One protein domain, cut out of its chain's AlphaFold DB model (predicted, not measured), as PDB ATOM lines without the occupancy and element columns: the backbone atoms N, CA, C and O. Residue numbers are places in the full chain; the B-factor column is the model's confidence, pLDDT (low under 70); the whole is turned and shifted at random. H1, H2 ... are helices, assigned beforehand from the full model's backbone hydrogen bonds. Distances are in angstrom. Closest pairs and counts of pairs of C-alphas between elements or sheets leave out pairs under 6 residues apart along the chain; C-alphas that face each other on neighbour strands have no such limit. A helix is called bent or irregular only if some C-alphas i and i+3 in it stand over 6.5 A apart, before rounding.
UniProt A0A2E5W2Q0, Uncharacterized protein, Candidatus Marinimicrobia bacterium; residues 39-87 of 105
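This is residues 39 to 87 of the 105 residues of an uncharacterized protein of Candidatus Marinimicrobia bacterium (UniProt A0A2E5W2Q0). One long helix, H2, makes most of the length; the shorter helix H3 folds back along its later part as a helical hairpin, and at its other end H1 turns off at a corner to make an L. Residues 39 to 46, of which 40 to 46 belong to H1, stand free and stick out from that corner, with no second helix packed on them. The printed part has 49 residues with three named helices, in the order H1, H2, H3, and no named strand; the class is all helix. It is only just loose, close to extended, with a radius of gyration of the C-alphas of 14.1 A. The C-alphas span 42 by 18 by 13 A along their three main axes, the outline of a rod.

The printed part begins at Thr 39, whose C-alpha is at (11.233, -46.713, 8.198), one residue before the first helix. H1 is residues 40 to 50, Ile 40 to Arg 50, and its first and last C-alphas are 15.4 A apart. Its first C-alpha, that of Ile 40, is at (12.165, -43.639, 10.377). Tyr 51 is the one residue between H1 and the next helix. H2 is residues 52 to 74, Leu 52 to Phe 74, the longest helix with 23 residues and 32.2 A from first to last C-alpha. It begins with C-alpha 52 at (3.709, -29.275, 9.460) and ends with C-alpha 74 at (26.065, -14.954, 27.714), and x, y and z are each larger at its end than at its start. After it come Lys 75, Gln 76 and Asp 77. H3 is residues 78 to 87, Phe 78 to Leu 87, 14.1 A from first to last C-alpha. Its last C-alpha, that of Leu 87, is at (15.636, -16.355, 11.249). No helix is bent and none is irregular.

H1 and H2 are close but not clearly touching, with 2 pairs of C-alphas within 8 A. Their closest C-alphas are those of Val 48 and Val 55, 6.9 A apart. Their lines stand about perpendicular, at 75 degrees, and their centres are 21.5 A apart. The link between them, Tyr 51, is tight. H2 and H3 touch, with 17 pairs of C-alphas within 8 A. The closest C-alphas of these two are those of Ala 67 and Ser 82, 4.8 A apart. They run opposite ways at a steep tilt of 41 degrees, and their centres are 9.0 A apart. Joined by the tight link of residues 75 to 77, they form a helical hairpin. H1 and H3 are apart. In H1, H2 and H3 every backbone pair of O i and N i+4 is within hydrogen-bond range.

The two C-alphas farthest apart are those of Thr 39 and Lys 75, at 42.6 A, while the C-alphas of the first and last printed residues, Thr 39 and Leu 87, are 30.8 A apart. Residues 49 to 54, of which 52 to 54 belong to H2, also stand free. Without the stretches that stand free, the body has 35 residues, spans 36 by 15 by 8 A and has a radius of gyration of 10.3 A. The printed part has no cut, and no link is long. The full chain has 105 residues, of which 39 to 87 are printed. The mean pLDDT of the printed part is 73.7. The model's confidence is low, under 70, at residues 40 to 44, 47 to 49, 72 to 76 and 79. The mean pLDDT is 69 in H1, 75 in H2 and 76 in H3.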
ATOM      1  N   THR A  39       9.896 -47.280   7.979       71.31
ATOM      2  CA  THR A  39      11.233 -46.713   8.198       71.31
ATOM      3  C   THR A  39      11.120 -45.345   8.883       71.31
ATOM      4  O   THR A  39      10.161 -44.612   8.655       71.31
ATOM      5  N   ILE A  40      12.118 -44.953   9.690       68.12
ATOM      6  CA  ILE A  40      12.165 -43.639  10.377       68.12
ATOM      7  C   ILE A  40      11.951 -42.482   9.382       68.12
ATOM      8  O   ILE A  40      11.297 -41.494   9.701       68.12
ATOM      9  N   LYS A  41      12.440 -42.643   8.147       67.81
ATOM     10  CA  LYS A  41      12.259 -41.691   7.048       67.81
ATOM     11  C   LYS A  41      10.782 -41.519   6.653       67.81
ATOM     12  O   LYS A  41      10.313 -40.388   6.607       67.81
ATOM     13  N   ASP A  42      10.033 -42.614   6.496       67.62
ATOM     14  CA  ASP A  42       8.589 -42.585   6.191       67.62
ATOM     15  C   ASP A  42       7.761 -41.992   7.334       67.62
ATOM     16  O   ASP A  42       6.680 -41.439   7.117       67.62
ATOM     17  N   LEU A  43       8.236 -42.150   8.572       69.38
ATOM     18  CA  LEU A  43       7.598 -41.565   9.742       69.38
ATOM     19  C   LEU A  43       7.784 -40.045   9.758       69.38
ATOM     20  O   LEU A  43       6.816 -39.310   9.941       69.38
ATOM     21  N   ILE A  44       9.014 -39.582   9.526       68.06
ATOM     22  CA  ILE A  44       9.336 -38.156   9.433       68.06
ATOM     23  C   ILE A  44       8.555 -37.520   8.282       68.06
ATOM     24  O   ILE A  44       7.922 -36.492   8.486       68.06
ATOM     25  N   GLU A  45       8.520 -38.150   7.107       71.00
ATOM     26  CA  GLU A  45       7.782 -37.639   5.950       71.00
ATOM     27  C   GLU A  45       6.271 -37.556   6.220       71.00
ATOM     28  O   GLU A  45       5.634 -36.546   5.922       71.00
ATOM     29  N   PHE A  46       5.693 -38.570   6.873       70.31
ATOM     30  CA  PHE A  46       4.285 -38.550   7.273       70.31
ATOM     31  C   PHE A  46       3.971 -37.423   8.269       70.31
ATOM     32  O   PHE A  46       2.939 -36.761   8.145       70.31
ATOM     33  N   ILE A  47       4.859 -37.189   9.239       69.88
ATOM     34  CA  ILE A  47       4.710 -36.126  10.241       69.88
ATOM     35  C   ILE A  47       4.861 -34.748   9.594       69.88
ATOM     36  O   ILE A  47       4.027 -33.877   9.828       69.88
ATOM     37  N   VAL A  48       5.873 -34.551   8.748       68.94
ATOM     38  CA  VAL A  48       6.126 -33.274   8.067       68.94
ATOM     39  C   VAL A  48       4.978 -32.922   7.126       68.94
ATOM     40  O   VAL A  48       4.530 -31.782   7.121       68.94
ATOM     41  N   ASN A  49       4.451 -33.889   6.373       69.00
ATOM     42  CA  ASN A  49       3.420 -33.614   5.376       69.00
ATOM     43  C   ASN A  49       2.021 -33.414   5.993       69.00
ATOM     44  O   ASN A  49       1.203 -32.669   5.462       69.00
ATOM     45  N   ARG A  50       1.721 -34.075   7.122       70.56
ATOM     46  CA  ARG A  50       0.382 -34.037   7.743       70.56
ATOM     47  C   ARG A  50       0.285 -33.116   8.963       70.56
ATOM     48  O   ARG A  50      -0.808 -32.667   9.290       70.56
ATOM     49  N   TYR A  51       1.402 -32.833   9.626       74.62
ATOM     50  CA  TYR A  51       1.458 -32.076  10.878       74.62
ATOM     51  C   TYR A  51       2.511 -30.959  10.837       74.62
ATOM     52  O   TYR A  51       3.087 -30.619  11.871       74.62
ATOM     53  N   LEU A  52       2.745 -30.365   9.660       71.56
ATOM     54  CA  LEU A  52       3.709 -29.275   9.460       71.56
ATOM     55  C   LEU A  52       3.496 -28.127  10.461       71.56
ATOM     56  O   LEU A  52       4.451 -27.658  11.074       71.56
ATOM     57  N   ASP A  53       2.241 -27.753  10.719       70.44
ATOM     58  CA  ASP A  53       1.890 -26.714  11.697       70.44
ATOM     59  C   ASP A  53       2.388 -27.052  13.112       70.44
ATOM     60  O   ASP A  53       2.949 -26.209  13.811       70.44
ATOM     61  N   LEU A  54       2.236 -28.314  13.528       73.56
ATOM     62  CA  LEU A  54       2.685 -28.805  14.833       73.56
ATOM     63  C   LEU A  54       4.220 -28.821  14.900       73.56
ATOM     64  O   LEU A  54       4.806 -28.392  15.895       73.56
ATOM     65  N   VAL A  55       4.876 -29.240  13.814       76.44
ATOM     66  CA  VAL A  55       6.340 -29.211  13.679       76.44
ATOM     67  C   VAL A  55       6.871 -27.780  13.796       76.44
ATOM     68  O   VAL A  55       7.825 -27.548  14.538       76.44
ATOM     69  N   LEU A  56       6.229 -26.809  13.141       76.31
ATOM     70  CA  LEU A  56       6.582 -25.390  13.223       76.31
ATOM     71  C   LEU A  56       6.430 -24.833  14.645       76.31
ATOM     72  O   LEU A  56       7.310 -24.116  15.120       76.31
ATOM     73  N   ILE A  57       5.350 -25.187  15.346       78.44
ATOM     74  CA  ILE A  57       5.121 -24.758  16.734       78.44
ATOM     75  C   ILE A  57       6.205 -25.317  17.664       78.44
ATOM     76  O   ILE A  57       6.783 -24.564  18.450       78.44
ATOM     77  N   ILE A  58       6.523 -26.613  17.560       78.00
ATOM     78  CA  ILE A  58       7.605 -27.236  18.341       78.00
ATOM     79  C   ILE A  58       8.942 -26.566  18.025       78.00
ATOM     80  O   ILE A  58       9.716 -26.270  18.934       78.00
ATOM     81  N   TYR A  59       9.201 -26.293  16.750       76.56
ATOM     82  CA  TYR A  59      10.422 -25.644  16.299       76.56
ATOM     83  C   TYR A  59      10.603 -24.248  16.926       76.56
ATOM     84  O   TYR A  59      11.632 -23.989  17.552       76.56
ATOM     85  N   VAL A  60       9.587 -23.378  16.857       79.56
ATOM     86  CA  VAL A  60       9.630 -22.042  17.485       79.56
ATOM     87  C   VAL A  60       9.818 -22.152  18.999       79.56
ATOM     88  O   VAL A  60      10.589 -21.399  19.595       79.56
ATOM     89  N   PHE A  61       9.167 -23.132  19.627       81.69
ATOM     90  CA  PHE A  61       9.297 -23.377  21.059       81.69
ATOM     91  C   PHE A  61      10.727 -23.782  21.451       81.69
ATOM     92  O   PHE A  61      11.269 -23.269  22.431       81.69
ATOM     93  N   ILE A  62      11.379 -24.642  20.661       81.06
ATOM     94  CA  ILE A  62      12.788 -25.011  20.849       81.06
ATOM     95  C   ILE A  62      13.695 -23.791  20.649       81.06
ATOM     96  O   ILE A  62      14.595 -23.574  21.460       81.06
ATOM     97  N   CYS A  63      13.448 -22.953  19.639       82.62
ATOM     98  CA  CYS A  63      14.214 -21.719  19.439       82.62
ATOM     99  C   CYS A  63      14.141 -20.783  20.651       82.62
ATOM    100  O   CYS A  63      15.163 -20.224  21.048       82.62
ATOM    101  N   PHE A  64      12.974 -20.645  21.286       78.25
ATOM    102  CA  PHE A  64      12.834 -19.850  22.509       78.25
ATOM    103  C   PHE A  64      13.522 -20.478  23.723       78.25
ATOM    104  O   PHE A  64      14.132 -19.759  24.513       78.25
ATOM    105  N   GLN A  65      13.493 -21.805  23.852       78.00
ATOM    106  CA  GLN A  65      14.230 -22.518  24.901       78.00
ATOM    107  C   GLN A  65      15.747 -22.315  24.752       78.00
ATOM    108  O   GLN A  65      16.438 -22.028  25.730       78.00
ATOM    109  N   VAL A  66      16.266 -22.398  23.521       77.25
ATOM    110  CA  VAL A  66      17.684 -22.157  23.211       77.25
ATOM    111  C   VAL A  66      18.060 -20.694  23.449       77.25
ATOM    112  O   VAL A  66      19.081 -20.431  24.078       77.25
ATOM    113  N   ALA A  67      17.229 -19.742  23.022       78.69
ATOM    114  CA  ALA A  67      17.465 -18.318  23.258       78.69
ATOM    115  C   ALA A  67      17.489 -17.971  24.753       78.69
ATOM    116  O   ALA A  67      18.384 -17.257  25.197       78.69
ATOM    117  N   GLY A  68      16.573 -18.539  25.544       72.62
ATOM    118  CA  GLY A  68      16.572 -18.385  27.001       72.62
ATOM    119  C   GLY A  68      17.817 -18.990  27.656       72.62
ATOM    120  O   GLY A  68      18.386 -18.409  28.577       72.62
ATOM    121  N   TYR A  69      18.317 -20.120  27.147       73.44
ATOM    122  CA  TYR A  69      19.593 -20.675  27.607       73.44
ATOM    123  C   TYR A  69      20.785 -19.761  27.267       73.44
ATOM    124  O   TYR A  69      21.685 -19.576  28.093       73.44
ATOM    125  N   VAL A  70      20.810 -19.197  26.056       70.62
ATOM    126  CA  VAL A  70      21.885 -18.311  25.581       70.62
ATOM    127  C   VAL A  70      21.898 -16.992  26.350       70.62
ATOM    128  O   VAL A  70      22.969 -16.579  26.792       70.62
ATOM    129  N   GLU A  71      20.737 -16.378  26.589       73.31
ATOM    130  CA  GLU A  71      20.591 -15.182  27.429       73.31
ATOM    131  C   GLU A  71      21.234 -15.397  28.802       73.31
ATOM    132  O   GLU A  71      22.106 -14.635  29.222       73.31
ATOM    133  N   LEU A  72      20.874 -16.491  29.474       67.00
ATOM    134  CA  LEU A  72      21.354 -16.781  30.823       67.00
ATOM    135  C   LEU A  72      22.854 -17.082  30.879       67.00
ATOM    136  O   LEU A  72      23.499 -16.837  31.899       67.00
ATOM    137  N   LYS A  73      23.429 -17.629  29.802       66.81
ATOM    138  CA  LYS A  73      24.852 -17.989  29.744       66.81
ATOM    139  C   LYS A  73      25.748 -16.840  29.279       66.81
ATOM    140  O   LYS A  73      26.885 -16.758  29.736       66.81
ATOM    141  N   PHE A  74      25.263 -15.985  28.382       67.50
ATOM    142  CA  PHE A  74      26.065 -14.954  27.714       67.50
ATOM    143  C   PHE A  74      25.632 -13.514  28.038       67.50
ATOM    144  O   PHE A  74      26.266 -12.588  27.541       67.50
ATOM    145  N   LYS A  75      24.603 -13.304  28.883       67.25
ATOM    146  CA  LYS A  75      24.020 -11.979  29.209       67.25
ATOM    147  C   LYS A  75      23.617 -11.173  27.967       67.25
ATOM    148  O   LYS A  75      23.672  -9.947  27.967       67.25
ATOM    149  N   GLN A  76      23.254 -11.872  26.898       65.75
ATOM    150  CA  GLN A  76      22.828 -11.275  25.641       65.75
ATOM    151  C   GLN A  76      21.308 -11.101  25.638       65.75
ATOM    152  O   GLN A  76      20.602 -11.930  26.207       65.75
ATOM    153  N   ASP A  77      20.803 -10.061  24.976       77.69
ATOM    154  CA  ASP A  77      19.368  -9.775  24.917       77.69
ATOM    155  C   ASP A  77      18.559 -10.959  24.351       77.69
ATOM    156  O   ASP A  77      18.757 -11.380  23.203       77.69
ATOM    157  N   PHE A  78      17.604 -11.457  25.147       72.94
ATOM    158  CA  PHE A  78      16.697 -12.567  24.817       72.94
ATOM    159  C   PHE A  78      16.035 -12.426  23.443       72.94
ATOM    160  O   PHE A  78      15.988 -13.364  22.642       72.94
ATOM    161  N   ILE A  79      15.522 -11.226  23.164       69.88
ATOM    162  CA  ILE A  79      14.777 -10.915  21.942       69.88
ATOM    163  C   ILE A  79      15.690 -11.018  20.718       69.88
ATOM    164  O   ILE A  79      15.308 -11.589  19.701       69.88
ATOM    165  N   THR A  80      16.928 -10.540  20.830       76.06
ATOM    166  CA  THR A  80      17.904 -10.601  19.737       76.06
ATOM    167  C   THR A  80      18.339 -12.040  19.472       76.06
ATOM    168  O   THR A  80      18.401 -12.460  18.320       76.06
ATOM    169  N   SER A  81      18.596 -12.825  20.525       74.38
ATOM    170  CA  SER A  81      19.010 -14.228  20.390       74.38
ATOM    171  C   SER A  81      17.901 -15.114  19.806       74.38
ATOM    172  O   SER A  81      18.156 -15.914  18.905       74.38
ATOM    173  N   SER A  82      16.658 -14.934  20.257       77.06
ATOM    174  CA  SER A  82      15.501 -15.679  19.743       77.06
ATOM    175  C   SER A  82      15.186 -15.344  18.288       77.06
ATOM    176  O   SER A  82      14.972 -16.256  17.489       77.06
ATOM    177  N   LEU A  83      15.231 -14.062  17.920       77.19
ATOM    178  CA  LEU A  83      15.006 -13.622  16.546       77.19
ATOM    179  C   LEU A  83      16.110 -14.125  15.606       77.19
ATOM    180  O   LEU A  83      15.805 -14.592  14.512       77.19
ATOM    181  N   LEU A  84      17.370 -14.128  16.057       78.69
ATOM    182  CA  LEU A  84      18.475 -14.726  15.309       78.69
ATOM    183  C   LEU A  84      18.255 -16.232  15.096       78.69
ATOM    184  O   LEU A  84      18.382 -16.703  13.976       78.69
ATOM    185  N   CYS A  85      17.879 -16.990  16.131       78.06
ATOM    186  CA  CYS A  85      17.648 -18.437  16.022       78.06
ATOM    187  C   CYS A  85      16.512 -18.788  15.044       78.06
ATOM    188  O   CYS A  85      16.663 -19.691  14.214       78.06
ATOM    189  N   ILE A  86      15.396 -18.059  15.134       81.31
ATOM    190  CA  ILE A  86      14.217 -18.262  14.283       81.31
ATOM    191  C   ILE A  86      14.511 -17.878  12.829       81.31
ATOM    192  O   ILE A  86      14.022 -18.536  11.919       81.31
ATOM    193  N   LEU A  87      15.318 -16.839  12.596       77.06
ATOM    194  CA  LEU A  87      15.636 -16.355  11.249       77.06
ATOM    195  C   LEU A  87      16.775 -17.152  10.594       77.06
ATOM    196  O   LEU A  87      16.745 -17.393   9.389       77.06
TER     197      LEU A  87